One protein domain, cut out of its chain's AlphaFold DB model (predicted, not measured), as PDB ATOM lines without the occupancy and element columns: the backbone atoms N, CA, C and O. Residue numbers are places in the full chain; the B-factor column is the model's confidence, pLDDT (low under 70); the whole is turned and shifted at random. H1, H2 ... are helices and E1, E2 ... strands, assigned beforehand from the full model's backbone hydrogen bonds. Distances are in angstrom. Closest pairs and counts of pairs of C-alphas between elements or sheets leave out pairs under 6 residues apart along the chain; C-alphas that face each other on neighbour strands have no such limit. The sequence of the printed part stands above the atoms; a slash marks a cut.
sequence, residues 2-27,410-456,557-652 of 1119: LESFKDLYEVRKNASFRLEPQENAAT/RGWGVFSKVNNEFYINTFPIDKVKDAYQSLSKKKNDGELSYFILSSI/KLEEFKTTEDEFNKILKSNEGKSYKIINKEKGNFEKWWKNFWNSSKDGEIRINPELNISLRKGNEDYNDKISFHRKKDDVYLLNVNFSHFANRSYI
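This is residues 2 to 27, 410 to 456 and 557 to 652 of the 1119 residues of an uncharacterized protein of Candidatus Gracilibacteria bacterium GN02-872 (UniProt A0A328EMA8). The model is one strongly twisted sheet of nine strands in two wings: H2 and H3 lie side by side over the wing with E2, E3, E4 and E5, and H4, on the opposite face from H2, crosses the wing of the long strands E1 and E9 with E7 and E8. E6 joins the wings between E3 and E1, H1 lies at one far end of the whole, and the loop of residues 618 to 635 reaches far out at the other. The printed part has 169 residues with four named helices and nine named strands, in the order H1 E1 E2 E3 H2 E4 E5 H3 E6 H4 E7 E8 E9; the class is mixed, helices and strands. The sheet is branched, and its neighbour pairs are antiparallel. The whole is compact, with a radius of gyration of the C-alphas of 17.7 A and spans of 52 by 43 by 30 A.

E9, residues 636 to 645, has three neighbours in the branched sheet. On one side of it lies E1, residues 11 to 21, with N 15 and O 641 at 2.8 A. On the other side lie E7, residues 606 to 608, with N 607 and O 644 at 2.8 A, and E8, residues 611 to 617, with N 615 and O 638 at 2.8 A. E8 and E9 form a hairpin, and E7 runs on into E8 across a break of 2 residues, at 63 degrees. On the other side of E1 from E9 is E6, residues 578 to 583, antiparallel at 111 degrees, with N 20 and O 581 at 2.8 A. E6 is also beside E3, residues 421 to 427, with N 424 and O 580 at 2.9 A. E3 forms a hairpin with E2, residues 410 to 418, where N 414 and O 425 are 2.8 A apart. E4, residues 448 to 454, is the next neighbour of E2, with N 417 and O 449 at 2.7 A, and E5, residues 557 to 563, is an edge strand beside E4, with N 450 and O 561 at 2.8 A. H2, residues 432 to 439, and H3, residues 565 to 574, are on the sheet at heights of 8.5 A and 9.0 A. They touch, with the closest C-alphas, those of Ala 435 and Ile 571, 6.9 A apart, at a shallow tilt of 23 degrees, opposite ways. H4, residues 589 to 600, is on the face opposite to H2, at a height of 8.6 A. It is over E7 and E9 and runs across the strands, at 71 degrees to E7 on the local plane; its closest C-alphas to E7 are those of Phe 597 and Ile 606, 5.5 A apart. H1, residues 2 to 5, is not on the sheet and touches no helix. In H2 and H3 every O i to N i+4 pair is within hydrogen-bond range, in H4 7 of 8 are, and H1 is too short for such a pair.

H1 begins at C-alpha 2, (-31.710, 29.612, -4.710). From first to last C-alpha E1 is 30.9 A long, E9 28.0 A, E2 25.6 A, E3 20.0 A, E8 19.7 A, E4 19.6 A and E5 19.5 A; E6 and H4 are each 16.1 A long and H3 14.2 A. E1 ends at C-alpha 21, (-31.790, 20.729, 29.467), and E9 ends at C-alpha 645, (-29.062, 22.677, 0.319).

The C-alphas farthest apart are those of Asp 7 and Asp 625, 53.0 A. Residues 28 to 409 are not printed, with 17.4 A between C-alphas 27 and 410, and residues 457 to 556 are not printed, with 10.0 A between C-alphas 456 and 557. The link from E8 to E9 is long, with 18 residues. The mean pLDDT of the printed part is 74.8; 55 residues are under 70, among them 2 to 9, 584 to 592 and 618 to 634.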
ATOM      1  N   LEU A   2     -32.345  30.932  -4.933       56.22
ATOM      2  CA  LEU A   2     -31.710  29.612  -4.710       56.22
ATOM      3  C   LEU A   2     -32.006  28.589  -5.826       56.22
ATOM      4  O   LEU A   2     -31.079  27.976  -6.340       56.22
ATOM      5  N   GLU A   3     -33.261  28.504  -6.272       60.19
ATOM      6  CA  GLU A   3     -33.692  27.621  -7.370       60.19
ATOM      7  C   GLU A   3     -32.921  27.842  -8.684       60.19
ATOM      8  O   GLU A   3     -32.638  26.897  -9.413       60.19
ATOM      9  N   SER A   4     -32.521  29.084  -8.975       58.28
ATOM     10  CA  SER A   4     -31.779  29.447 -10.192       58.28
ATOM     11  C   SER A   4     -30.333  28.934 -10.191       58.28
ATOM     12  O   SER A   4     -29.678  28.957 -11.228       58.28
ATOM     13  N   PHE A   5     -29.834  28.479  -9.035       60.09
ATOM     14  CA  PHE A   5     -28.472  27.971  -8.843       60.09
ATOM     15  C   PHE A   5     -28.435  26.500  -8.414       60.09
ATOM     16  O   PHE A   5     -27.356  25.976  -8.131       60.09
ATOM     17  N   LYS A   6     -29.591  25.819  -8.411       59.72
ATOM     18  CA  LYS A   6     -29.742  24.419  -7.980       59.72
ATOM     19  C   LYS A   6     -28.873  23.420  -8.744       59.72
ATOM     20  O   LYS A   6     -28.654  22.307  -8.273       59.72
ATOM     21  N   ASP A   7     -28.390  23.802  -9.925       59.47
ATOM     22  CA  ASP A   7     -27.596  22.950 -10.811       59.47
ATOM     23  C   ASP A   7     -26.080  23.136 -10.657       59.47
ATOM     24  O   ASP A   7     -25.317  22.357 -11.223       59.47
ATOM     25  N   LEU A   8     -25.626  24.127  -9.878       62.53
ATOM     26  CA  LEU A   8     -24.212  24.515  -9.844       62.53
ATOM     27  C   LEU A   8     -23.418  23.968  -8.658       62.53
ATOM     28  O   LEU A   8     -22.321  23.451  -8.860       62.53
ATOM     29  N   TYR A   9     -23.909  24.112  -7.425       68.12
ATOM     30  CA  TYR A   9     -23.154  23.703  -6.234       68.12
ATOM     31  C   TYR A   9     -24.033  23.469  -5.001       68.12
ATOM     32  O   TYR A   9     -25.104  24.053  -4.850       68.12
ATOM     33  N   GLU A  10     -23.523  22.642  -4.084       72.31
ATOM     34  CA  GLU A  10     -24.075  22.469  -2.735       72.31
ATOM     35  C   GLU A  10     -23.864  23.749  -1.901       72.31
ATOM     36  O   GLU A  10     -22.744  24.262  -1.807       72.31
ATOM     37  N   VAL A  11     -24.915  24.238  -1.235       70.31
ATOM     38  CA  VAL A  11     -24.849  25.383  -0.308       70.31
ATOM     39  C   VAL A  11     -24.885  24.880   1.129       70.31
ATOM     40  O   VAL A  11     -25.835  24.208   1.522       70.31
ATOM     41  N   ARG A  12     -23.888  25.241   1.945       71.25
ATOM     42  CA  ARG A  12     -23.829  24.854   3.363       71.25
ATOM     43  C   ARG A  12     -24.113  26.021   4.291       71.25
ATOM     44  O   ARG A  12     -23.661  27.138   4.056       71.25
ATOM     45  N   LYS A  13     -24.817  25.746   5.386       71.88
ATOM     46  CA  LYS A  13     -25.177  26.738   6.396       71.88
ATOM     47  C   LYS A  13     -25.066  26.167   7.797       71.88
ATOM     48  O   LYS A  13     -25.690  25.161   8.100       71.88
ATOM     49  N   ASN A  14     -24.374  26.875   8.677       73.00
ATOM     50  CA  ASN A  14     -24.303  26.518  10.089       73.00
ATOM     51  C   ASN A  14     -25.342  27.342  10.861       73.00
ATOM     52  O   ASN A  14     -25.472  28.548  10.630       73.00
ATOM     53  N   ALA A  15     -26.079  26.707  11.761       75.06
ATOM     54  CA  ALA A  15     -27.037  27.339  12.658       75.06
ATOM     55  C   ALA A  15     -26.779  26.881  14.095       75.06
ATOM     56  O   ALA A  15     -26.388  25.737  14.318       75.06
ATOM     57  N   SER A  16     -27.034  27.766  15.054       77.88
ATOM     58  CA  SER A  16     -26.925  27.466  16.480       77.88
ATOM     59  C   SER A  16     -28.285  27.691  17.134       77.88
ATOM     60  O   SER A  16     -28.840  28.780  17.020       77.88
ATOM     61  N   PHE A  17     -28.825  26.680  17.808       82.25
ATOM     62  CA  PHE A  17     -30.101  26.758  18.520       82.25
ATOM     63  C   PHE A  17     -29.864  26.747  20.023       82.25
ATOM     64  O   PHE A  17     -29.048  25.967  20.508       82.25
ATOM     65  N   ARG A  18     -30.592  27.574  20.777       85.62
ATOM     66  CA  ARG A  18     -30.571  27.493  22.240       85.62
ATOM     67  C   ARG A  18     -31.248  26.200  22.689       85.62
ATOM     68  O   ARG A  18     -32.306  25.845  22.174       85.62
ATOM     69  N   LEU A  19     -30.640  25.532  23.656       86.00
ATOM     70  CA  LEU A  19     -31.161  24.336  24.292       86.00
ATOM     71  C   LEU A  19     -31.542  24.619  25.744       86.00
ATOM     72  O   LEU A  19     -30.889  25.411  26.426       86.00
ATOM     73  N   GLU A  20     -32.576  23.928  26.202       87.06
ATOM     74  CA  GLU A  20     -33.008  23.866  27.593       87.06
ATOM     75  C   GLU A  20     -32.910  22.407  28.069       87.06
ATOM     76  O   GLU A  20     -33.645  21.546  27.563       87.06
ATOM     77  N   PRO A  21     -31.957  22.088  28.965       84.75
ATOM     78  CA  PRO A  21     -31.790  20.729  29.467       84.75
ATOM     79  C   PRO A  21     -33.042  20.297  30.239       84.75
ATOM     80  O   PRO A  21     -33.598  21.074  31.008       84.75
ATOM     81  N   GLN A  22     -33.495  19.065  30.011       86.94
ATOM     82  CA  GLN A  22     -34.574  18.448  30.792       86.94
ATOM     83  C   GLN A  22     -33.991  17.731  32.025       86.94
ATOM     84  O   GLN A  22     -32.772  17.597  32.122       86.94
ATOM     85  N   GLU A  23     -34.822  17.231  32.949       70.88
ATOM     86  CA  GLU A  23     -34.369  16.595  34.209       70.88
ATOM     87  C   GLU A  23     -33.261  15.544  34.008       70.88
ATOM     88  O   GLU A  23     -32.285  15.508  34.752       70.88
ATOM     89  N   ASN A  24     -33.351  14.739  32.945       65.31
ATOM     90  CA  ASN A  24     -32.369  13.692  32.634       65.31
ATOM     91  C   ASN A  24     -31.030  14.230  32.072       65.31
ATOM     92  O   ASN A  24     -30.109  13.450  31.846       65.31
ATOM     93  N   ALA A  25     -30.921  15.533  31.790       56.47
ATOM     94  CA  ALA A  25     -29.769  16.188  31.163       56.47
ATOM     95  C   ALA A  25     -29.058  17.213  32.066       56.47
ATOM     96  O   ALA A  25     -28.004  17.722  31.677       56.47
ATOM     97  N   ALA A  26     -29.606  17.524  33.245       52.50
ATOM     98  CA  ALA A  26     -28.992  18.445  34.195       52.50
ATOM     99  C   ALA A  26     -27.687  17.847  34.750       52.50
ATOM    100  O   ALA A  26     -27.686  16.961  35.603       52.50
ATOM    101  N   THR A  27     -26.542  18.299  34.241       49.50
ATOM    102  CA  THR A  27     -25.239  18.012  34.851       49.50
ATOM    103  C   THR A  27     -25.102  18.776  36.164       49.50
ATOM    104  O   THR A  27     -25.427  19.959  36.190       49.50
ATOM    105  N   ARG A 410     -18.724  10.051  21.401       65.19
ATOM    106  CA  ARG A 410     -19.685  10.252  20.324       65.19
ATOM    107  C   ARG A 410     -20.983   9.563  20.688       65.19
ATOM    108  O   ARG A 410     -21.082   8.343  20.573       65.19
ATOM    109  N   GLY A 411     -21.960  10.353  21.106       75.56
ATOM    110  CA  GLY A 411     -23.311   9.869  21.330       75.56
ATOM    111  C   GLY A 411     -24.079   9.678  20.023       75.56
ATOM    112  O   GLY A 411     -23.731  10.237  18.976       75.56
ATOM    113  N   TRP A 412     -25.154   8.901  20.079       87.31
ATOM    114  CA  TRP A 412     -26.156   8.869  19.018       87.31
ATOM    115  C   TRP A 412     -27.275   9.858  19.344       87.31
ATOM    116  O   TRP A 412     -27.794   9.857  20.457       87.31
ATOM    117  N   GLY A 413     -27.606  10.726  18.389       89.75
ATOM    118  CA  GLY A 413     -28.634  11.751  18.526       89.75
ATOM    119  C   GLY A 413     -29.928  11.370  17.807       89.75
ATOM    120  O   GLY A 413     -29.890  10.893  16.675       89.75
ATOM    121  N   VAL A 414     -31.073  11.635  18.433       91.81
ATOM    122  CA  VAL A 414     -32.414  11.435  17.863       91.81
ATOM    123  C   VAL A 414     -33.252  12.683  18.109       91.81
ATOM    124  O   VAL A 414     -33.434  13.102  19.255       91.81
ATOM    125  N   PHE A 415     -33.791  13.276  17.042       92.75
ATOM    126  CA  PHE A 415     -34.766  14.357  17.188       92.75
ATOM    127  C   PHE A 415     -36.124  13.788  17.598       92.75
ATOM    128  O   PHE A 415     -36.548  12.764  17.062       92.75
ATOM    129  N   SER A 416     -36.830  14.472  18.494       92.56
ATOM    130  CA  SER A 416     -38.239  14.194  18.786       92.56
ATOM    131  C   SER A 416     -39.087  15.463  18.758       92.56
ATOM    132  O   SER A 416     -38.572  16.581  18.830       92.56
ATOM    133  N   LYS A 417     -40.394  15.277  18.577       90.75
ATOM    134  CA  LYS A 417     -41.398  16.324  18.452       90.75
ATOM    135  C   LYS A 417     -42.658  15.938  19.227       90.75
ATOM    136  O   LYS A 417     -43.215  14.866  18.994       90.75
ATOM    137  N   VAL A 418     -43.127  16.844  20.078       88.50
ATOM    138  CA  VAL A 418     -44.416  16.768  20.785       88.50
ATOM    139  C   VAL A 418     -45.025  18.171  20.817       88.50
ATOM    140  O   VAL A 418     -44.299  19.141  21.001       88.50
ATOM    141  N   ASN A 419     -46.324  18.320  20.537       81.44
ATOM    142  CA  ASN A 419     -47.034  19.614  20.584       81.44
ATOM    143  C   ASN A 419     -46.337  20.786  19.848       81.44
ATOM    144  O   ASN A 419     -46.338  21.921  20.313       81.44
ATOM    145  N   ASN A 420     -45.736  20.518  18.679       77.12
ATOM    146  CA  ASN A 420     -44.911  21.463  17.896       77.12
ATOM    147  C   ASN A 420     -43.604  21.947  18.552       77.12
ATOM    148  O   ASN A 420     -42.892  22.761  17.958       77.12
ATOM    149  N   GLU A 421     -43.228  21.394  19.696       86.94
ATOM    150  CA  GLU A 421     -41.926  21.594  20.317       86.94
ATOM    151  C   GLU A 421     -40.947  20.511  19.855       86.94
ATOM    152  O   GLU A 421     -41.320  19.348  19.686       86.94
ATOM    153  N   PHE A 422     -39.695  20.900  19.605       90.44
ATOM    154  CA  PHE A 422     -38.642  20.000  19.139       90.44
ATOM    155  C   PHE A 422     -37.624  19.750  20.243       90.44
ATOM    156  O   PHE A 422     -37.267  20.662  20.986       90.44
ATOM    157  N   TYR A 423     -37.102  18.532  20.286       92.62
ATOM    158  CA  TYR A 423     -36.104  18.088  21.247       92.62
ATOM    159  C   TYR A 423     -34.976  17.368  20.514       92.62
ATOM    160  O   TYR A 423     -35.203  16.722  19.487       92.62
ATOM    161  N   ILE A 424     -33.760  17.460  21.046       92.94
ATOM    162  CA  ILE A 424     -32.646  16.585  20.683       92.94
ATOM    163  C   ILE A 424     -32.353  15.672  21.869       92.94
ATOM    164  O   ILE A 424     -32.145  16.136  22.989       92.94
ATOM    165  N   ASN A 425     -32.358  14.370  21.611       93.56
ATOM    166  CA  ASN A 425     -32.099  13.346  22.612       93.56
ATOM    167  C   ASN A 425     -30.792  12.645  22.280       93.56
ATOM    168  O   ASN A 425     -30.562  12.320  21.115       93.56
ATOM    169  N   THR A 426     -29.941  12.423  23.272       90.81
ATOM    170  CA  THR A 426     -28.590  11.894  23.068       90.81
ATOM    171  C   THR A 426     -28.393  10.627  23.886       90.81
ATOM    172  O   THR A 426     -28.844  10.540  25.023       90.81
ATOM    173  N   PHE A 427     -27.747   9.624  23.294       88.19
ATOM    174  CA  PHE A 427     -27.451   8.336  23.922       88.19
ATOM    175  C   PHE A 427     -25.941   8.088  23.921       88.19
ATOM    176  O   PHE A 427     -25.318   8.267  22.869       88.19
ATOM    177  N   PRO A 428     -25.341   7.651  25.039       79.69
ATOM    178  CA  PRO A 428     -23.907   7.392  25.118       79.69
ATOM    179  C   PRO A 428     -23.500   6.193  24.253       79.69
ATOM    180  O   PRO A 428     -24.298   5.289  23.989       79.69
ATOM    181  N   ILE A 429     -22.249   6.202  23.775       75.31
ATOM    182  CA  ILE A 429     -21.755   5.318  22.702       75.31
ATOM    183  C   ILE A 429     -21.921   3.817  22.993       75.31
ATOM    184  O   ILE A 429     -22.137   3.018  22.080       75.31
ATOM    185  N   ASP A 430     -21.824   3.431  24.260       72.06
ATOM    186  CA  ASP A 430     -21.949   2.064  24.756       72.06
ATOM    187  C   ASP A 430     -23.404   1.570  24.774       72.06
ATOM    188  O   ASP A 430     -23.635   0.374  24.592       72.06
ATOM    189  N   LYS A 431     -24.379   2.479  24.888       82.06
ATOM    190  CA  LYS A 431     -25.823   2.177  24.885       82.06
ATOM    191  C   LYS A 431     -26.483   2.330  23.518       82.06
ATOM    192  O   LYS A 431     -27.623   1.909  23.339       82.06
ATOM    193  N   VAL A 432     -25.783   2.879  22.520       79.75
ATOM    194  CA  VAL A 432     -26.340   3.163  21.178       79.75
ATOM    195  C   VAL A 432     -27.007   1.945  20.541       79.75
ATOM    196  O   VAL A 432     -28.056   2.073  19.910       79.75
ATOM    197  N   LYS A 433     -26.424   0.748  20.689       78.94
ATOM    198  CA  LYS A 433     -26.997  -0.476  20.112       78.94
ATOM    199  C   LYS A 433     -28.354  -0.811  20.736       78.94
ATOM    200  O   LYS A 433     -29.290  -1.109  19.996       78.94
ATOM    201  N   ASP A 434     -28.448  -0.745  22.056       83.38
ATOM    202  CA  ASP A 434     -29.649  -1.114  22.803       83.38
ATOM    203  C   ASP A 434     -30.741  -0.046  22.632       83.38
ATOM    204  O   ASP A 434     -31.901  -0.376  22.363       83.38
ATOM    205  N   ALA A 435     -30.349   1.233  22.628       86.12
ATOM    206  CA  ALA A 435     -31.225   2.361  22.328       86.12
ATOM    207  C   ALA A 435     -31.811   2.264  20.911       86.12
ATOM    208  O   ALA A 435     -33.027   2.346  20.730       86.12
ATOM    209  N   TYR A 436     -30.973   2.014  19.897       85.81
ATOM    210  CA  TYR A 436     -31.432   1.860  18.514       85.81
ATOM    211  C   TYR A 436     -32.379   0.666  18.356       85.81
ATOM    212  O   TYR A 436     -33.400   0.768  17.677       85.81
ATOM    213  N   GLN A 437     -32.089  -0.474  18.994       84.31
ATOM    214  CA  GLN A 437     -32.978  -1.641  18.953       84.31
ATOM    215  C   GLN A 437     -34.321  -1.389  19.644       84.31
ATOM    216  O   GLN A 437     -35.337  -1.898  19.170       84.31
ATOM    217  N   SER A 438     -34.323  -0.618  20.732       86.44
ATOM    218  CA  SER A 438     -35.532  -0.256  21.476       86.44
ATOM    219  C   SER A 438     -36.418   0.707  20.681       86.44
ATOM    220  O   SER A 438     -37.630   0.515  20.626       86.44
ATOM    221  N   LEU A 439     -35.814   1.692  20.009       85.75
ATOM    222  CA  LEU A 439     -36.530   2.675  19.192       85.75
ATOM    223  C   LEU A 439     -37.003   2.079  17.852       85.75
ATOM    224  O   LEU A 439     -38.176   2.155  17.513       85.75
ATOM    225  N   SER A 440     -36.140   1.381  17.111       77.31
ATOM    226  CA  SER A 440     -36.455   0.893  15.750       77.31
ATOM    227  C   SER A 440     -37.525  -0.208  15.650       77.31
ATOM    228  O   SER A 440     -37.887  -0.602  14.543       77.31
ATOM    229  N   LYS A 441     -38.012  -0.758  16.772       72.88
ATOM    230  CA  LYS A 441     -39.024  -1.834  16.798       72.88
ATOM    231  C   LYS A 441     -40.462  -1.339  17.012       72.88
ATOM    232  O   LYS A 441     -41.380  -2.153  16.956       72.88
ATOM    233  N   LYS A 442     -40.678  -0.051  17.288       67.31
ATOM    234  CA  LYS A 442     -41.986   0.486  17.699       67.31
ATOM    235  C   LYS A 442     -42.808   0.989  16.502       67.31
ATOM    236  O   LYS A 442     -42.269   1.656  15.623       67.31
ATOM    237  N   LYS A 443     -44.117   0.698  16.484       60.91
ATOM    238  CA  LYS A 443     -45.097   1.294  15.558       60.91
ATOM    239  C   LYS A 443     -46.413   1.660  16.262       60.91
ATOM    240  O   LYS A 443     -46.970   0.829  16.969       60.91
ATOM    241  N   ASN A 444     -46.851   2.882  15.940       62.97
ATOM    242  CA  ASN A 444     -48.201   3.449  15.803       62.97
ATOM    243  C   ASN A 444     -49.200   3.332  16.969       62.97
ATOM    244  O   ASN A 444     -49.962   2.378  17.007       62.97
ATOM    245  N   ASP A 445     -49.205   4.347  17.851       65.25
ATOM    246  CA  ASP A 445     -50.398   5.129  18.278       65.25
ATOM    247  C   ASP A 445     -50.054   6.090  19.436       65.25
ATOM    248  O   ASP A 445     -50.576   6.007  20.543       65.25
ATOM    249  N   GLY A 446     -49.116   7.014  19.208       71.50
ATOM    250  CA  GLY A 446     -48.712   7.974  20.237       71.50
ATOM    251  C   GLY A 446     -48.469   9.377  19.698       71.50
ATOM    252  O   GLY A 446     -48.185   9.563  18.513       71.50
ATOM    253  N   GLU A 447     -48.608  10.360  20.586       85.00
ATOM    254  CA  GLU A 447     -48.522  11.791  20.272       85.00
ATOM    255  C   GLU A 447     -47.081  12.267  20.033       85.00
ATOM    256  O   GLU A 447     -46.854  13.233  19.297       85.00
ATOM    257  N   LEU A 448     -46.089  11.570  20.602       89.94
ATOM    258  CA  LEU A 448     -44.677  11.889  20.419       89.94
ATOM    259  C   LEU A 448     -44.158  11.238  19.138       89.94
ATOM    260  O   LEU A 448     -44.184  10.017  18.968       89.94
ATOM    261  N   SER A 449     -43.628  12.071  18.246       90.94
ATOM    262  CA  SER A 449     -42.937  11.630  17.033       90.94
ATOM    263  C   SER A 449     -41.428  11.732  17.235       90.94
ATOM    264  O   SER A 449     -40.944  12.716  17.788       90.94
ATOM    265  N   TYR A 450     -40.660  10.745  16.794       90.94
ATOM    266  CA  TYR A 450     -39.198  10.794  16.812       90.94
ATOM    267  C   TYR A 450     -38.615  10.322  15.488       90.94
ATOM    268  O   TYR A 450     -39.246   9.580  14.737       90.94
ATOM    269  N   PHE A 451     -37.408  10.795  15.192       88.69
ATOM    270  CA  PHE A 451     -36.845  10.750  13.853       88.69
ATOM    271  C   PHE A 451     -35.473  10.086  13.846       88.69
ATOM    272  O   PHE A 451     -34.529  10.588  14.463       88.69
ATOM    273  N   ILE A 452     -35.350   8.982  13.112       86.94
ATOM    274  CA  ILE A 452     -34.085   8.267  12.923       86.94
ATOM    275  C   ILE A 452     -33.559   8.568  11.520       86.94
ATOM    276  O   ILE A 452     -34.249   8.349  10.526       86.94
ATOM    277  N   LEU A 453     -32.327   9.074  11.430       82.69
ATOM    278  CA  LEU A 453     -31.684   9.353  10.150       82.69
ATOM    279  C   LEU A 453     -30.969   8.101   9.627       82.69
ATOM    280  O   LEU A 453     -29.972   7.657  10.201       82.69
ATOM    281  N   SER A 454     -31.437   7.590   8.492       78.44
ATOM    282  CA  SER A 454     -30.709   6.630   7.665       78.44
ATOM    283  C   SER A 454     -29.878   7.400   6.635       78.44
ATOM    284  O   SER A 454     -30.373   8.324   5.988       78.44
ATOM    285  N   SER A 455     -28.582   7.095   6.547       77.69
ATOM    286  CA  SER A 455     -27.668   7.635   5.535       77.69
ATOM    287  C   SER A 455     -26.405   6.783   5.481       77.69
ATOM    288  O   SER A 455     -25.902   6.348   6.518       77.69
ATOM    289  N   ILE A 456     -25.835   6.559   4.297       77.94
ATOM    290  CA  ILE A 456     -24.523   5.916   4.177       77.94
ATOM    291  C   ILE A 456     -23.611   6.716   3.248       77.94
ATOM    292  O   ILE A 456     -24.003   7.191   2.188       77.94
ATOM    293  N   LYS A 557     -32.483   9.439   4.316       81.19
ATOM    294  CA  LYS A 557     -33.894   9.379   4.704       81.19
ATOM    295  C   LYS A 557     -34.068   9.584   6.198       81.19
ATOM    296  O   LYS A 557     -33.437   8.906   7.005       81.19
ATOM    297  N   LEU A 558     -34.956  10.502   6.559       82.50
ATOM    298  CA  LEU A 558     -35.378  10.704   7.936       82.50
ATOM    299  C   LEU A 558     -36.669   9.915   8.172       82.50
ATOM    300  O   LEU A 558     -37.714  10.254   7.622       82.50
ATOM    301  N   GLU A 559     -36.587   8.839   8.945       82.88
ATOM    302  CA  GLU A 559     -37.731   7.983   9.246       82.88
ATOM    303  C   GLU A 559     -38.444   8.468  10.501       82.88
ATOM    304  O   GLU A 559     -37.832   8.586  11.563       82.88
ATOM    305  N   GLU A 560     -39.738   8.748  10.367       86.62
ATOM    306  CA  GLU A 560     -40.610   9.115  11.475       86.62
ATOM    307  C   GLU A 560     -41.187   7.859  12.135       86.62
ATOM    308  O   GLU A 560     -41.751   6.984  11.475       86.62
ATOM    309  N   PHE A 561     -41.085   7.814  13.455       87.44
ATOM    310  CA  PHE A 561     -41.697   6.814  14.316       87.44
ATOM    311  C   PHE A 561     -42.552   7.517  15.372       87.44
ATOM    312  O   PHE A 561     -42.272   8.656  15.746       87.44
ATOM    313  N   LYS A 562     -43.579   6.832  15.880       89.00
ATOM    314  CA  LYS A 562     -44.505   7.374  16.886       89.00
ATOM    315  C   LYS A 562     -44.566   6.504  18.134       89.00
ATOM    316  O   LYS A 562     -44.474   5.281  18.034       89.00
ATOM    317  N   THR A 563     -44.705   7.142  19.294       89.88
ATOM    318  CA  THR A 563     -44.790   6.508  20.620       89.88
ATOM    319  C   THR A 563     -45.433   7.459  21.637       89.88
ATOM    320  O   THR A 563     -45.647   8.634  21.345       89.88
ATOM    321  N   THR A 564     -45.746   6.975  22.838       88.06
ATOM    322  CA  THR A 564     -46.128   7.835  23.969       88.06
ATOM    323  C   THR A 564     -44.892   8.442  24.642       88.06
ATOM    324  O   THR A 564     -43.792   7.878  24.574       88.06
ATOM    325  N   GLU A 565     -45.065   9.587  25.305       87.62
ATOM    326  CA  GLU A 565     -43.989  10.273  26.033       87.62
ATOM    327  C   GLU A 565     -43.413   9.407  27.165       87.62
ATOM    328  O   GLU A 565     -42.196   9.277  27.286       87.62
ATOM    329  N   ASP A 566     -44.270   8.714  27.919       87.00
ATOM    330  CA  ASP A 566     -43.854   7.809  28.996       87.00
ATOM    331  C   ASP A 566     -42.974   6.659  28.505       87.00
ATOM    332  O   ASP A 566     -41.963   6.321  29.129       87.00
ATOM    333  N   GLU A 567     -43.337   6.035  27.382       88.00
ATOM    334  CA  GLU A 567     -42.528   4.967  26.800       88.00
ATOM    335  C   GLU A 567     -41.177   5.491  26.313       88.00
ATOM    336  O   GLU A 567     -40.146   4.864  26.568       88.00
ATOM    337  N   PHE A 568     -41.163   6.654  25.660       89.81
ATOM    338  CA  PHE A 568     -39.924   7.274  25.204       89.81
ATOM    339  C   PHE A 568     -39.011   7.631  26.386       89.81
ATOM    340  O   PHE A 568     -37.820   7.317  26.369       89.81
ATOM    341  N   ASN A 569     -39.575   8.182  27.462       88.62
ATOM    342  CA  ASN A 569     -38.854   8.505  28.691       88.62
ATOM    343  C   ASN A 569     -38.301   7.256  29.398       88.62
ATOM    344  O   ASN A 569     -37.190   7.297  29.929       88.62
ATOM    345  N   LYS A 570     -39.010   6.119  29.363       88.81
ATOM    346  CA  LYS A 570     -38.472   4.827  29.837       88.81
ATOM    347  C   LYS A 570     -37.275   4.369  29.001       88.81
ATOM    348  O   LYS A 570     -36.290   3.885  29.563       88.81
ATOM    349  N   ILE A 571     -37.326   4.535  27.678       89.12
ATOM    350  CA  ILE A 571     -36.201   4.210  26.786       89.12
ATOM    351  C   ILE A 571     -35.006   5.125  27.073       89.12
ATOM    352  O   ILE A 571     -33.891   4.622  27.196       89.12
ATOM    353  N   LEU A 572     -35.227   6.434  27.250       89.06
ATOM    354  CA  LEU A 572     -34.174   7.372  27.648       89.06
ATOM    355  C   LEU A 572     -33.519   6.938  28.960       89.06
ATOM    356  O   LEU A 572     -32.318   6.698  28.983       89.06
ATOM    357  N   LYS A 573     -34.300   6.734  30.026       87.44
ATOM    358  CA  LYS A 573     -33.764   6.357  31.344       87.44
ATOM    359  C   LYS A 573     -33.009   5.023  31.320       87.44
ATOM    360  O   LYS A 573     -31.914   4.933  31.864       87.44
ATOM    361  N   SER A 574     -33.556   3.995  30.664       88.00
ATOM    362  CA  SER A 574     -32.924   2.663  30.590       88.00
ATOM    363  C   SER A 574     -31.621   2.631  29.785       88.00
ATOM    364  O   SER A 574     -30.782   1.760  30.016       88.00
ATOM    365  N   ASN A 575     -31.434   3.583  28.870       86.62
ATOM    366  CA  ASN A 575     -30.249   3.688  28.021       86.62
ATOM    367  C   ASN A 575     -29.377   4.903  28.369       86.62
ATOM    368  O   ASN A 575     -28.575   5.318  27.536       86.62
ATOM    369  N   GLU A 576     -29.537   5.473  29.571       85.06
ATOM    370  CA  GLU A 576     -28.751   6.619  30.062       85.06
ATOM    371  C   GLU A 576     -28.792   7.829  29.102       85.06
ATOM    372  O   GLU A 576     -27.827   8.575  28.948       85.06
ATOM    373  N   GLY A 577     -29.924   7.996  28.414       85.94
ATOM    374  CA  GLY A 577     -30.143   9.042  27.432       85.94
ATOM    375  C   GLY A 577     -30.509  10.383  28.065       85.94
ATOM    376  O   GLY A 577     -31.262  10.451  29.038       85.94
ATOM    377  N   LYS A 578     -30.014  11.462  27.463       89.56
ATOM    378  CA  LYS A 578     -30.293  12.849  27.853       89.56
ATOM    379  C   LYS A 578     -31.261  13.487  26.870       89.56
ATOM    380  O   LYS A 578     -31.290  13.120  25.697       89.56
ATOM    381  N   SER A 579     -32.033  14.465  27.335       91.12
ATOM    382  CA  SER A 579     -32.974  15.208  26.495       91.12
ATOM    383  C   SER A 579     -32.799  16.713  26.662       91.12
ATOM    384  O   SER A 579     -32.683  17.220  27.779       91.12
ATOM    385  N   TYR A 580     -32.794  17.421  25.535       91.00
ATOM    386  CA  TYR A 580     -32.691  18.870  25.472       91.00
ATOM    387  C   TYR A 580     -33.817  19.428  24.608       91.00
ATOM    388  O   TYR A 580     -33.931  19.093  23.427       91.00
ATOM    389  N   LYS A 581     -34.615  20.333  25.172       91.25
ATOM    390  CA  LYS A 581     -35.635  21.076  24.433       91.25
ATOM    391  C   LYS A 581     -34.971  22.147  23.571       91.25
ATOM    392  O   LYS A 581     -34.113  22.891  24.042       91.25
ATOM    393  N   ILE A 582     -35.360  22.237  22.304       89.25
ATOM    394  CA  ILE A 582     -34.822  23.204  21.344       89.25
ATOM    395  C   ILE A 582     -35.669  24.479  21.399       89.25
ATOM    396  O   ILE A 582     -36.809  24.514  20.934       89.25
ATOM    397  N   ILE A 583     -35.098  25.561  21.930       83.62
ATOM    398  CA  ILE A 583     -35.749  26.871  21.990       83.62
ATOM    399  C   ILE A 583     -35.572  27.584  20.644       83.62
ATOM    400  O   ILE A 583     -34.564  28.248  20.386       83.62
ATOM    401  N   ASN A 584     -36.591  27.503  19.791       64.88
ATOM    402  CA  ASN A 584     -36.633  28.216  18.515       64.88
ATOM    403  C   ASN A 584     -37.249  29.622  18.684       64.88
ATOM    404  O   ASN A 584     -38.388  29.863  18.297       64.88
ATOM    405  N   LYS A 585     -36.523  30.547  19.332       49.88
ATOM    406  CA  LYS A 585     -36.986  31.935  19.573       49.88
ATOM    407  C   LYS A 585     -36.480  32.967  18.552       49.88
ATOM    408  O   LYS A 585     -36.903  34.120  18.605       49.88
ATOM    409  N   GLU A 586     -35.586  32.602  17.632       47.59
ATOM    410  CA  GLU A 586     -35.004  33.572  16.694       47.59
ATOM    411  C   GLU A 586     -35.877  33.763  15.445       47.59
ATOM    412  O   GLU A 586     -35.811  32.982  14.497       47.59
ATOM    413  N   LYS A 587     -36.656  34.854  15.413       41.94
ATOM    414  CA  LYS A 587     -37.280  35.362  14.179       41.94
ATOM    415  C   LYS A 587     -36.175  35.747  13.184       41.94
ATOM    416  O   LYS A 587     -35.427  36.690  13.436       41.94
ATOM    417  N   GLY A 588     -36.058  35.037  12.057       53.81
ATOM    418  CA  GLY A 588     -35.098  35.385  10.999       53.81
ATOM    419  C   GLY A 588     -34.793  34.281   9.979       53.81
ATOM    420  O   GLY A 588     -35.458  33.251   9.905       53.81
ATOM    421  N   ASN A 589     -33.730  34.474   9.185       51.81
ATOM    422  CA  ASN A 589     -33.326  33.560   8.101       51.81
ATOM    423  C   ASN A 589     -32.976  32.130   8.562       51.81
ATOM    424  O   ASN A 589     -32.868  31.242   7.720       51.81
ATOM    425  N   PHE A 590     -32.730  31.876   9.849       62.75
ATOM    426  CA  PHE A 590     -32.446  30.528  10.369       62.75
ATOM    427  C   PHE A 590     -33.720  29.713  10.597       62.75
ATOM    428  O   PHE A 590     -33.761  28.547  10.210       62.75
ATOM    429  N   GLU A 591     -34.786  30.356  11.081       65.81
ATOM    430  CA  GLU A 591     -36.123  29.769  11.194       65.81
ATOM    431  C   GLU A 591     -36.610  29.249   9.835       65.81
ATOM    432  O   GLU A 591     -37.171  28.161   9.757       65.81
ATOM    433  N   LYS A 592     -36.316  29.974   8.745       68.88
ATOM    434  CA  LYS A 592     -36.645  29.540   7.379       68.88
ATOM    435  C   LYS A 592     -35.954  28.230   6.995       68.88
ATOM    436  O   LYS A 592     -36.594  27.368   6.418       68.88
ATOM    437  N   TRP A 593     -34.675  28.048   7.328       72.88
ATOM    438  CA  TRP A 593     -33.951  26.808   7.012       72.88
ATOM    439  C   TRP A 593     -34.403  25.640   7.887       72.88
ATOM    440  O   TRP A 593     -34.544  24.534   7.380       72.88
ATOM    441  N   TRP A 594     -34.689  25.896   9.167       79.12
ATOM    442  CA  TRP A 594     -35.260  24.900  10.074       79.12
ATOM    443  C   TRP A 594     -36.646  24.446   9.604       79.12
ATOM    444  O   TRP A 594     -36.872  23.255   9.417       79.12
ATOM    445  N   LYS A 595     -37.555  25.395   9.334       77.12
ATOM    446  CA  LYS A 595     -38.888  25.110   8.785       77.12
ATOM    447  C   LYS A 595     -38.796  24.397   7.445       77.12
ATOM    448  O   LYS A 595     -39.471  23.394   7.261       77.12
ATOM    449  N   ASN A 596     -37.946  24.879   6.537       74.75
ATOM    450  CA  ASN A 596     -37.775  24.247   5.237       74.75
ATOM    451  C   ASN A 596     -37.240  22.825   5.386       74.75
ATOM    452  O   ASN A 596     -37.817  21.950   4.775       74.75
ATOM    453  N   PHE A 597     -36.239  22.557   6.231       80.62
ATOM    454  CA  PHE A 597     -35.771  21.189   6.478       80.62
ATOM    455  C   PHE A 597     -36.919  20.266   6.908       80.62
ATOM    456  O   PHE A 597     -37.098  19.210   6.311       80.62
ATOM    457  N   TRP A 598     -37.742  20.670   7.879       79.38
ATOM    458  CA  TRP A 598     -38.872  19.847   8.322       79.38
ATOM    459  C   TRP A 598     -39.973  19.714   7.256       79.38
ATOM    460  O   TRP A 598     -40.541  18.632   7.121       79.38
ATOM    461  N   ASN A 599     -40.215  20.753   6.450       73.06
ATOM    462  CA  ASN A 599     -41.229  20.760   5.387       73.06
ATOM    463  C   ASN A 599     -40.790  20.023   4.102       73.06
ATOM    464  O   ASN A 599     -41.614  19.382   3.461       73.06
ATOM    465  N   SER A 600     -39.509  20.109   3.727       62.41
ATOM    466  CA  SER A 600     -38.912  19.577   2.489       62.41
ATOM    467  C   SER A 600     -38.114  18.288   2.712       62.41
ATOM    468  O   SER A 600     -37.499  17.772   1.777       62.41
ATOM    469  N   SER A 601     -38.081  17.763   3.943       54.28
ATOM    470  CA  SER A 601     -37.374  16.521   4.309       54.28
ATOM    471  C   SER A 601     -37.786  15.316   3.455       54.28
ATOM    472  O   SER A 601     -36.998  14.383   3.309       54.28
ATOM    473  N   LYS A 602     -38.973  15.359   2.835       49.25
ATOM    474  CA  LYS A 602     -39.473  14.334   1.910       49.25
ATOM    475  C   LYS A 602     -38.731  14.304   0.563       49.25
ATOM    476  O   LYS A 602     -38.573  13.230  -0.009       49.25
ATOM    477  N   ASP A 603     -38.178  15.433   0.111       51.59
ATOM    478  CA  ASP A 603     -37.547  15.559  -1.214       51.59
ATOM    479  C   ASP A 603     -36.008  15.578  -1.171       51.59
ATOM    480  O   ASP A 603     -35.344  15.451  -2.202       51.59
ATOM    481  N   GLY A 604     -35.397  15.661   0.018       55.62
ATOM    482  CA  GLY A 604     -33.941  15.549   0.203       55.62
ATOM    483  C   GLY A 604     -33.119  16.723  -0.350       55.62
ATOM    484  O   GLY A 604     -31.897  16.598  -0.487       55.62
ATOM    485  N   GLU A 605     -33.785  17.838  -0.665       67.50
ATOM    486  CA  GLU A 605     -33.207  19.083  -1.186       67.50
ATOM    487  C   GLU A 605     -32.458  19.877  -0.105       67.50
ATOM    488  O   GLU A 605     -31.446  20.519  -0.387       67.50
ATOM    489  N   ILE A 606     -32.927  19.804   1.145       75.94
ATOM    490  CA  ILE A 606     -32.224  20.293   2.334       75.94
ATOM    491  C   ILE A 606     -31.919  19.098   3.229       75.94
ATOM    492  O   ILE A 606     -32.807  18.325   3.582       75.94
ATOM    493  N   ARG A 607     -30.654  18.963   3.615       80.69
ATOM    494  CA  ARG A 607     -30.142  17.914   4.497       80.69
ATOM    495  C   ARG A 607     -29.480  18.540   5.707       80.69
ATOM    496  O   ARG A 607     -28.886  19.605   5.610       80.69
ATOM    497  N   ILE A 608     -29.537  17.853   6.833       82.31
ATOM    498  CA  ILE A 608     -28.671  18.101   7.981       82.31
ATOM    499  C   ILE A 608     -27.455  17.178   7.881       82.31
ATOM    500  O   ILE A 608     -27.598  15.976   7.634       82.31
ATOM    501  N   ASN A 609     -26.263  17.734   8.092       79.12
ATOM    502  CA  ASN A 609     -25.060  16.957   8.349       79.12
ATOM    503  C   ASN A 609     -25.268  16.156   9.645       79.12
ATOM    504  O   ASN A 609     -25.569  16.765  10.672       79.12
ATOM    505  N   PRO A 610     -25.117  14.821   9.620       79.25
ATOM    506  CA  PRO A 610     -25.399  13.987  10.780       79.25
ATOM    507  C   PRO A 610     -24.528  14.304  11.999       79.25
ATOM    508  O   PRO A 610     -24.938  13.971  13.102       79.25
ATOM    509  N   GLU A 611     -23.358  14.922  11.833       80.75
ATOM    510  CA  GLU A 611     -22.469  15.267  12.946       80.75
ATOM    511  C   GLU A 611     -22.865  16.627  13.547       80.75
ATOM    512  O   GLU A 611     -22.728  17.669  12.896       80.75
ATOM    513  N   LEU A 612     -23.340  16.614  14.795       85.00
ATOM    514  CA  LEU A 612     -23.778  17.791  15.546       85.00
ATOM    515  C   LEU A 612     -22.949  17.969  16.820       85.00
ATOM    516  O   LEU A 612     -22.418  17.012  17.386       85.00
ATOM    517  N   ASN A 613     -22.912  19.205  17.315       80.88
ATOM    518  CA  ASN A 613     -22.216  19.548  18.552       80.88
ATOM    519  C   ASN A 613     -23.163  20.255  19.516       80.88
ATOM    520  O   ASN A 613     -23.795  21.243  19.133       80.88
ATOM    521  N   ILE A 614     -23.195  19.804  20.769       82.88
ATOM    522  CA  ILE A 614     -23.811  20.545  21.870       82.88
ATOM    523  C   ILE A 614     -22.695  21.240  22.645       82.88
ATOM    524  O   ILE A 614     -21.725  20.606  23.062       82.88
ATOM    525  N   SER A 615     -22.820  22.550  22.821       79.06
ATOM    526  CA  SER A 615     -21.860  23.386  23.541       79.06
ATOM    527  C   SER A 615     -22.531  24.153  24.673       79.06
ATOM    528  O   SER A 615     -23.625  24.671  24.485       79.06
ATOM    529  N   LEU A 616     -21.867  24.277  25.817       73.94
ATOM    530  CA  LEU A 616     -22.278  25.116  26.935       73.94
ATOM    531  C   LEU A 616     -21.489  26.424  26.904       73.94
ATOM    532  O   LEU A 616     -20.261  26.420  26.899       73.94
ATOM    533  N   ARG A 617     -22.184  27.556  26.899       71.31
ATOM    534  CA  ARG A 617     -21.580  28.872  27.099       71.31
ATOM    535  C   ARG A 617     -22.008  29.395  28.462       71.31
ATOM    536  O   ARG A 617     -23.199  29.640  28.643       71.31
ATOM    537  N   LYS A 618     -21.052  29.590  29.366       64.06
ATOM    538  CA  LYS A 618     -21.310  30.163  30.685       64.06
ATOM    539  C   LYS A 618     -21.756  31.623  30.615       64.06
ATOM    540  O   LYS A 618     -21.380  32.367  29.699       64.06
ATOM    541  N   GLY A 619     -22.587  31.990  31.579       60.72
ATOM    542  CA  GLY A 619     -22.850  33.361  31.958       60.72
ATOM    543  C   GLY A 619     -21.567  34.012  32.460       60.72
ATOM    544  O   GLY A 619     -20.755  33.375  33.118       60.72
ATOM    545  N   ASN A 620     -21.345  35.267  32.104       58.88
ATOM    546  CA  ASN A 620     -20.239  36.055  32.615       58.88
ATOM    547  C   ASN A 620     -20.776  36.926  33.764       58.88
ATOM    548  O   ASN A 620     -21.720  37.706  33.579       58.88
ATOM    549  N   GLU A 621     -20.148  36.771  34.929       54.69
ATOM    550  CA  GLU A 621     -20.546  37.403  36.185       54.69
ATOM    551  C   GLU A 621     -20.444  38.935  36.159       54.69
ATOM    552  O   GLU A 621     -21.274  39.600  36.779       54.69
ATOM    553  N   ASP A 622     -19.562  39.518  35.337       52.28
ATOM    554  CA  ASP A 622     -19.453  40.973  35.128       52.28
ATOM    555  C   ASP A 622     -20.773  41.591  34.622       52.28
ATOM    556  O   ASP A 622     -21.014  42.800  34.740       52.28
ATOM    557  N   TYR A 623     -21.648  40.770  34.026       49.81
ATOM    558  CA  TYR A 623     -22.959  41.175  33.512       49.81
ATOM    559  C   TYR A 623     -24.116  40.886  34.480       49.81
ATOM    560  O   TYR A 623     -25.260  41.220  34.156       49.81
ATOM    561  N   ASN A 624     -23.862  40.317  35.666       51.03
ATOM    562  CA  ASN A 624     -24.911  40.070  36.662       51.03
ATOM    563  C   ASN A 624     -25.520  41.380  37.184       51.03
ATOM    564  O   ASN A 624     -26.748  41.480  37.297       51.03
ATOM    565  N   ASP A 625     -24.692  42.417  37.347       47.09
ATOM    566  CA  ASP A 625     -25.102  43.723  37.884       47.09
ATOM    567  C   ASP A 625     -25.485  44.755  36.803       47.09
ATOM    568  O   ASP A 625     -26.213  45.735  37.058       47.09
ATOM    569  N   LYS A 626     -25.065  44.528  35.549       44.00
ATOM    570  CA  LYS A 626     -25.282  45.437  34.413       44.00
ATOM    571  C   LYS A 626     -26.196  44.813  33.349       44.00
ATOM    572  O   LYS A 626     -25.773  44.036  32.505       44.00
ATOM    573  N   ILE A 627     -27.439  45.316  33.328       47.50
ATOM    574  CA  ILE A 627     -28.504  45.090  32.329       47.50
ATOM    575  C   ILE A 627     -29.154  43.696  32.427       47.50
ATOM    576  O   ILE A 627     -28.562  42.675  32.103       47.50
ATOM    577  N   SER A 628     -30.446  43.658  32.771       45.31
ATOM    578  CA  SER A 628     -31.257  42.436  32.951       45.31
ATOM    579  C   SER A 628     -31.466  41.576  31.692       45.31
ATOM    580  O   SER A 628     -32.132  40.553  31.771       45.31
ATOM    581  N   PHE A 629     -30.929  41.979  30.536       49.28
ATOM    582  CA  PHE A 629     -31.178  41.358  29.227       49.28
ATOM    583  C   PHE A 629     -29.896  41.058  28.432       49.28
ATOM    584  O   PHE A 629     -29.953  40.846  27.218       49.28
ATOM    585  N   HIS A 630     -28.716  41.072  29.064       50.59
ATOM    586  CA  HIS A 630     -27.482  40.804  28.332       50.59
ATOM    587  C   HIS A 630     -27.363  39.317  27.962       50.59
ATOM    588  O   HIS A 630     -27.390  38.437  28.815       50.59
ATOM    589  N   ARG A 631     -27.158  39.017  26.673       56.38
ATOM    590  CA  ARG A 631     -27.090  37.635  26.151       56.38
ATOM    591  C   ARG A 631     -25.963  36.774  26.729       56.38
ATOM    592  O   ARG A 631     -25.936  35.586  26.431       56.38
ATOM    593  N   LYS A 632     -24.990  37.378  27.417       57.66
ATOM    594  CA  LYS A 632     -23.883  36.683  28.093       57.66
ATOM    595  C   LYS A 632     -24.092  36.588  29.606       57.66
ATOM    596  O   LYS A 632     -23.152  36.224  30.280       57.66
ATOM    597  N   LYS A 633     -25.254  36.981  30.130       63.78
ATOM    598  CA  LYS A 633     -25.530  36.933  31.565       63.78
ATOM    599  C   LYS A 633     -25.751  35.503  32.050       63.78
ATOM    600  O   LYS A 633     -25.179  35.114  33.051       63.78
ATOM    601  N   ASP A 634     -26.544  34.735  31.309       65.12
ATOM    602  CA  ASP A 634     -26.953  33.397  31.734       65.12
ATOM    603  C   ASP A 634     -26.155  32.303  31.018       65.12
ATOM    604  O   ASP A 634     -25.717  32.477  29.871       65.12
ATOM    605  N   ASP A 635     -26.067  31.147  31.672       71.06
ATOM    606  CA  ASP A 635     -25.631  29.894  31.067       71.06
ATOM    607  C   ASP A 635     -26.570  29.497  29.922       71.06
ATOM    608  O   ASP A 635     -27.802  29.540  30.021       71.06
ATOM    609  N   VAL A 636     -25.985  29.108  28.789       76.69
ATOM    610  CA  VAL A 636     -26.737  28.725  27.595       76.69
ATOM    611  C   VAL A 636     -26.123  27.491  26.950       76.69
ATOM    612  O   VAL A 636     -24.996  27.534  26.454       76.69
ATOM    613  N   TYR A 637     -26.906  26.416  26.867       82.62
ATOM    614  CA  TYR A 637     -26.616  25.294  25.979       82.62
ATOM    615  C   TYR A 637     -26.982  25.666  24.536       82.62
ATOM    616  O   TYR A 637     -28.016  26.284  24.276       82.62
ATOM    617  N   LEU A 638     -26.127  25.300  23.586       83.69
ATOM    618  CA  LEU A 638     -26.249  25.609  22.165       83.69
ATOM    619  C   LEU A 638     -26.080  24.328  21.344       83.69
ATOM    620  O   LEU A 638     -25.056  23.657  21.448       83.69
ATOM    621  N   LEU A 639     -27.057  24.019  20.493       87.19
ATOM    622  CA  LEU A 639     -26.975  22.977  19.474       87.19
ATOM    623  C   LEU A 639     -26.482  23.582  18.164       87.19
ATOM    624  O   LEU A 639     -27.176  24.402  17.570       87.19
ATOM    625  N   ASN A 640     -25.331  23.135  17.676       84.12
ATOM    626  CA  ASN A 640     -24.793  23.549  16.387       84.12
ATOM    627  C   ASN A 640     -25.156  22.521  15.308       84.12
ATOM    628  O   ASN A 640     -24.763  21.357  15.397       84.12
ATOM    629  N   VAL A 641     -25.887  22.970  14.287       83.62
ATOM    630  CA  VAL A 641     -26.405  22.158  13.179       83.62
ATOM    631  C   VAL A 641     -25.909  22.719  11.855       83.62
ATOM    632  O   VAL A 641     -26.012  23.921  11.612       83.62
ATOM    633  N   ASN A 642     -25.429  21.848  10.968       82.19
ATOM    634  CA  ASN A 642     -25.025  22.238   9.621       82.19
ATOM    635  C   ASN A 642     -26.044  21.717   8.605       82.19
ATOM    636  O   ASN A 642     -26.247  20.512   8.492       82.19
ATOM    637  N   PHE A 643     -26.666  22.625   7.865       81.44
ATOM    638  CA  PHE A 643     -27.564  22.340   6.755       81.44
ATOM    639  C   PHE A 643     -26.797  22.347   5.435       81.44
ATOM    640  O   PHE A 643     -25.894  23.159   5.241       81.44
ATOM    641  N   SER A 644     -27.220  21.496   4.515       78.44
ATOM    642  CA  SER A 644     -26.786  21.432   3.128       78.44
ATOM    643  C   SER A 644     -28.012  21.543   2.235       78.44
ATOM    644  O   SER A 644     -28.911  20.714   2.331       78.44
ATOM    645  N   HIS A 645     -28.059  22.545   1.369       75.19
ATOM    646  CA  HIS A 645     -29.062  22.677   0.319       75.19
ATOM    647  C   HIS A 645     -28.454  22.268  -1.023       75.19
ATOM    648  O   HIS A 645     -27.269  22.518  -1.254       75.19
ATOM    649  N   PHE A 646     -29.239  21.606  -1.876       72.38
ATOM    650  CA  PHE A 646     -28.758  20.971  -3.110       72.38
ATOM    651  C   PHE A 646     -27.609  19.984  -2.851       72.38
ATOM    652  O   PHE A 646     -26.615  19.934  -3.571       72.38
ATOM    653  N   ALA A 647     -27.739  19.168  -1.800       68.12
ATOM    654  CA  ALA A 647     -26.757  18.137  -1.442       68.12
ATOM    655  C   ALA A 647     -26.594  17.025  -2.503       68.12
ATOM    656  O   ALA A 647     -25.731  16.161  -2.374       68.12
ATOM    657  N   ASN A 648     -27.426  17.050  -3.547       61.41
ATOM    658  CA  ASN A 648     -27.283  16.282  -4.779       61.41
ATOM    659  C   ASN A 648     -26.297  16.896  -5.786       61.41
ATOM    660  O   ASN A 648     -26.173  16.369  -6.889       61.41
ATOM    661  N   ARG A 649     -25.616  17.994  -5.446       68.19
ATOM    662  CA  ARG A 649     -24.577  18.637  -6.259       68.19
ATOM    663  C   ARG A 649     -23.213  18.543  -5.580       68.19
ATOM    664  O   ARG A 649     -23.109  18.291  -4.380       68.19
ATOM    665  N   SER A 650     -22.154  18.763  -6.351       62.47
ATOM    666  CA  SER A 650     -20.786  18.763  -5.834       62.47
ATOM    667  C   SER A 650     -20.522  20.010  -4.988       62.47
ATOM    668  O   SER A 650     -20.781  21.139  -5.409       62.47
ATOM    669  N   TYR A 651     -19.964  19.815  -3.795       61.12
ATOM    670  CA  TYR A 651     -19.404  20.906  -3.005       61.12
ATOM    671  C   TYR A 651     -18.071  21.351  -3.612       61.12
ATOM    672  O   TYR A 651     -17.158  20.542  -3.778       61.12
ATOM    673  N   ILE A 652     -17.939  22.642  -3.914       56.97
ATOM    674  CA  ILE A 652     -16.681  23.216  -4.395       56.97
ATOM    675  C   ILE A 652     -15.805  23.528  -3.174       56.97
ATOM    676  O   ILE A 652     -15.906  24.605  -2.585       56.97
TER     677      ILE A 652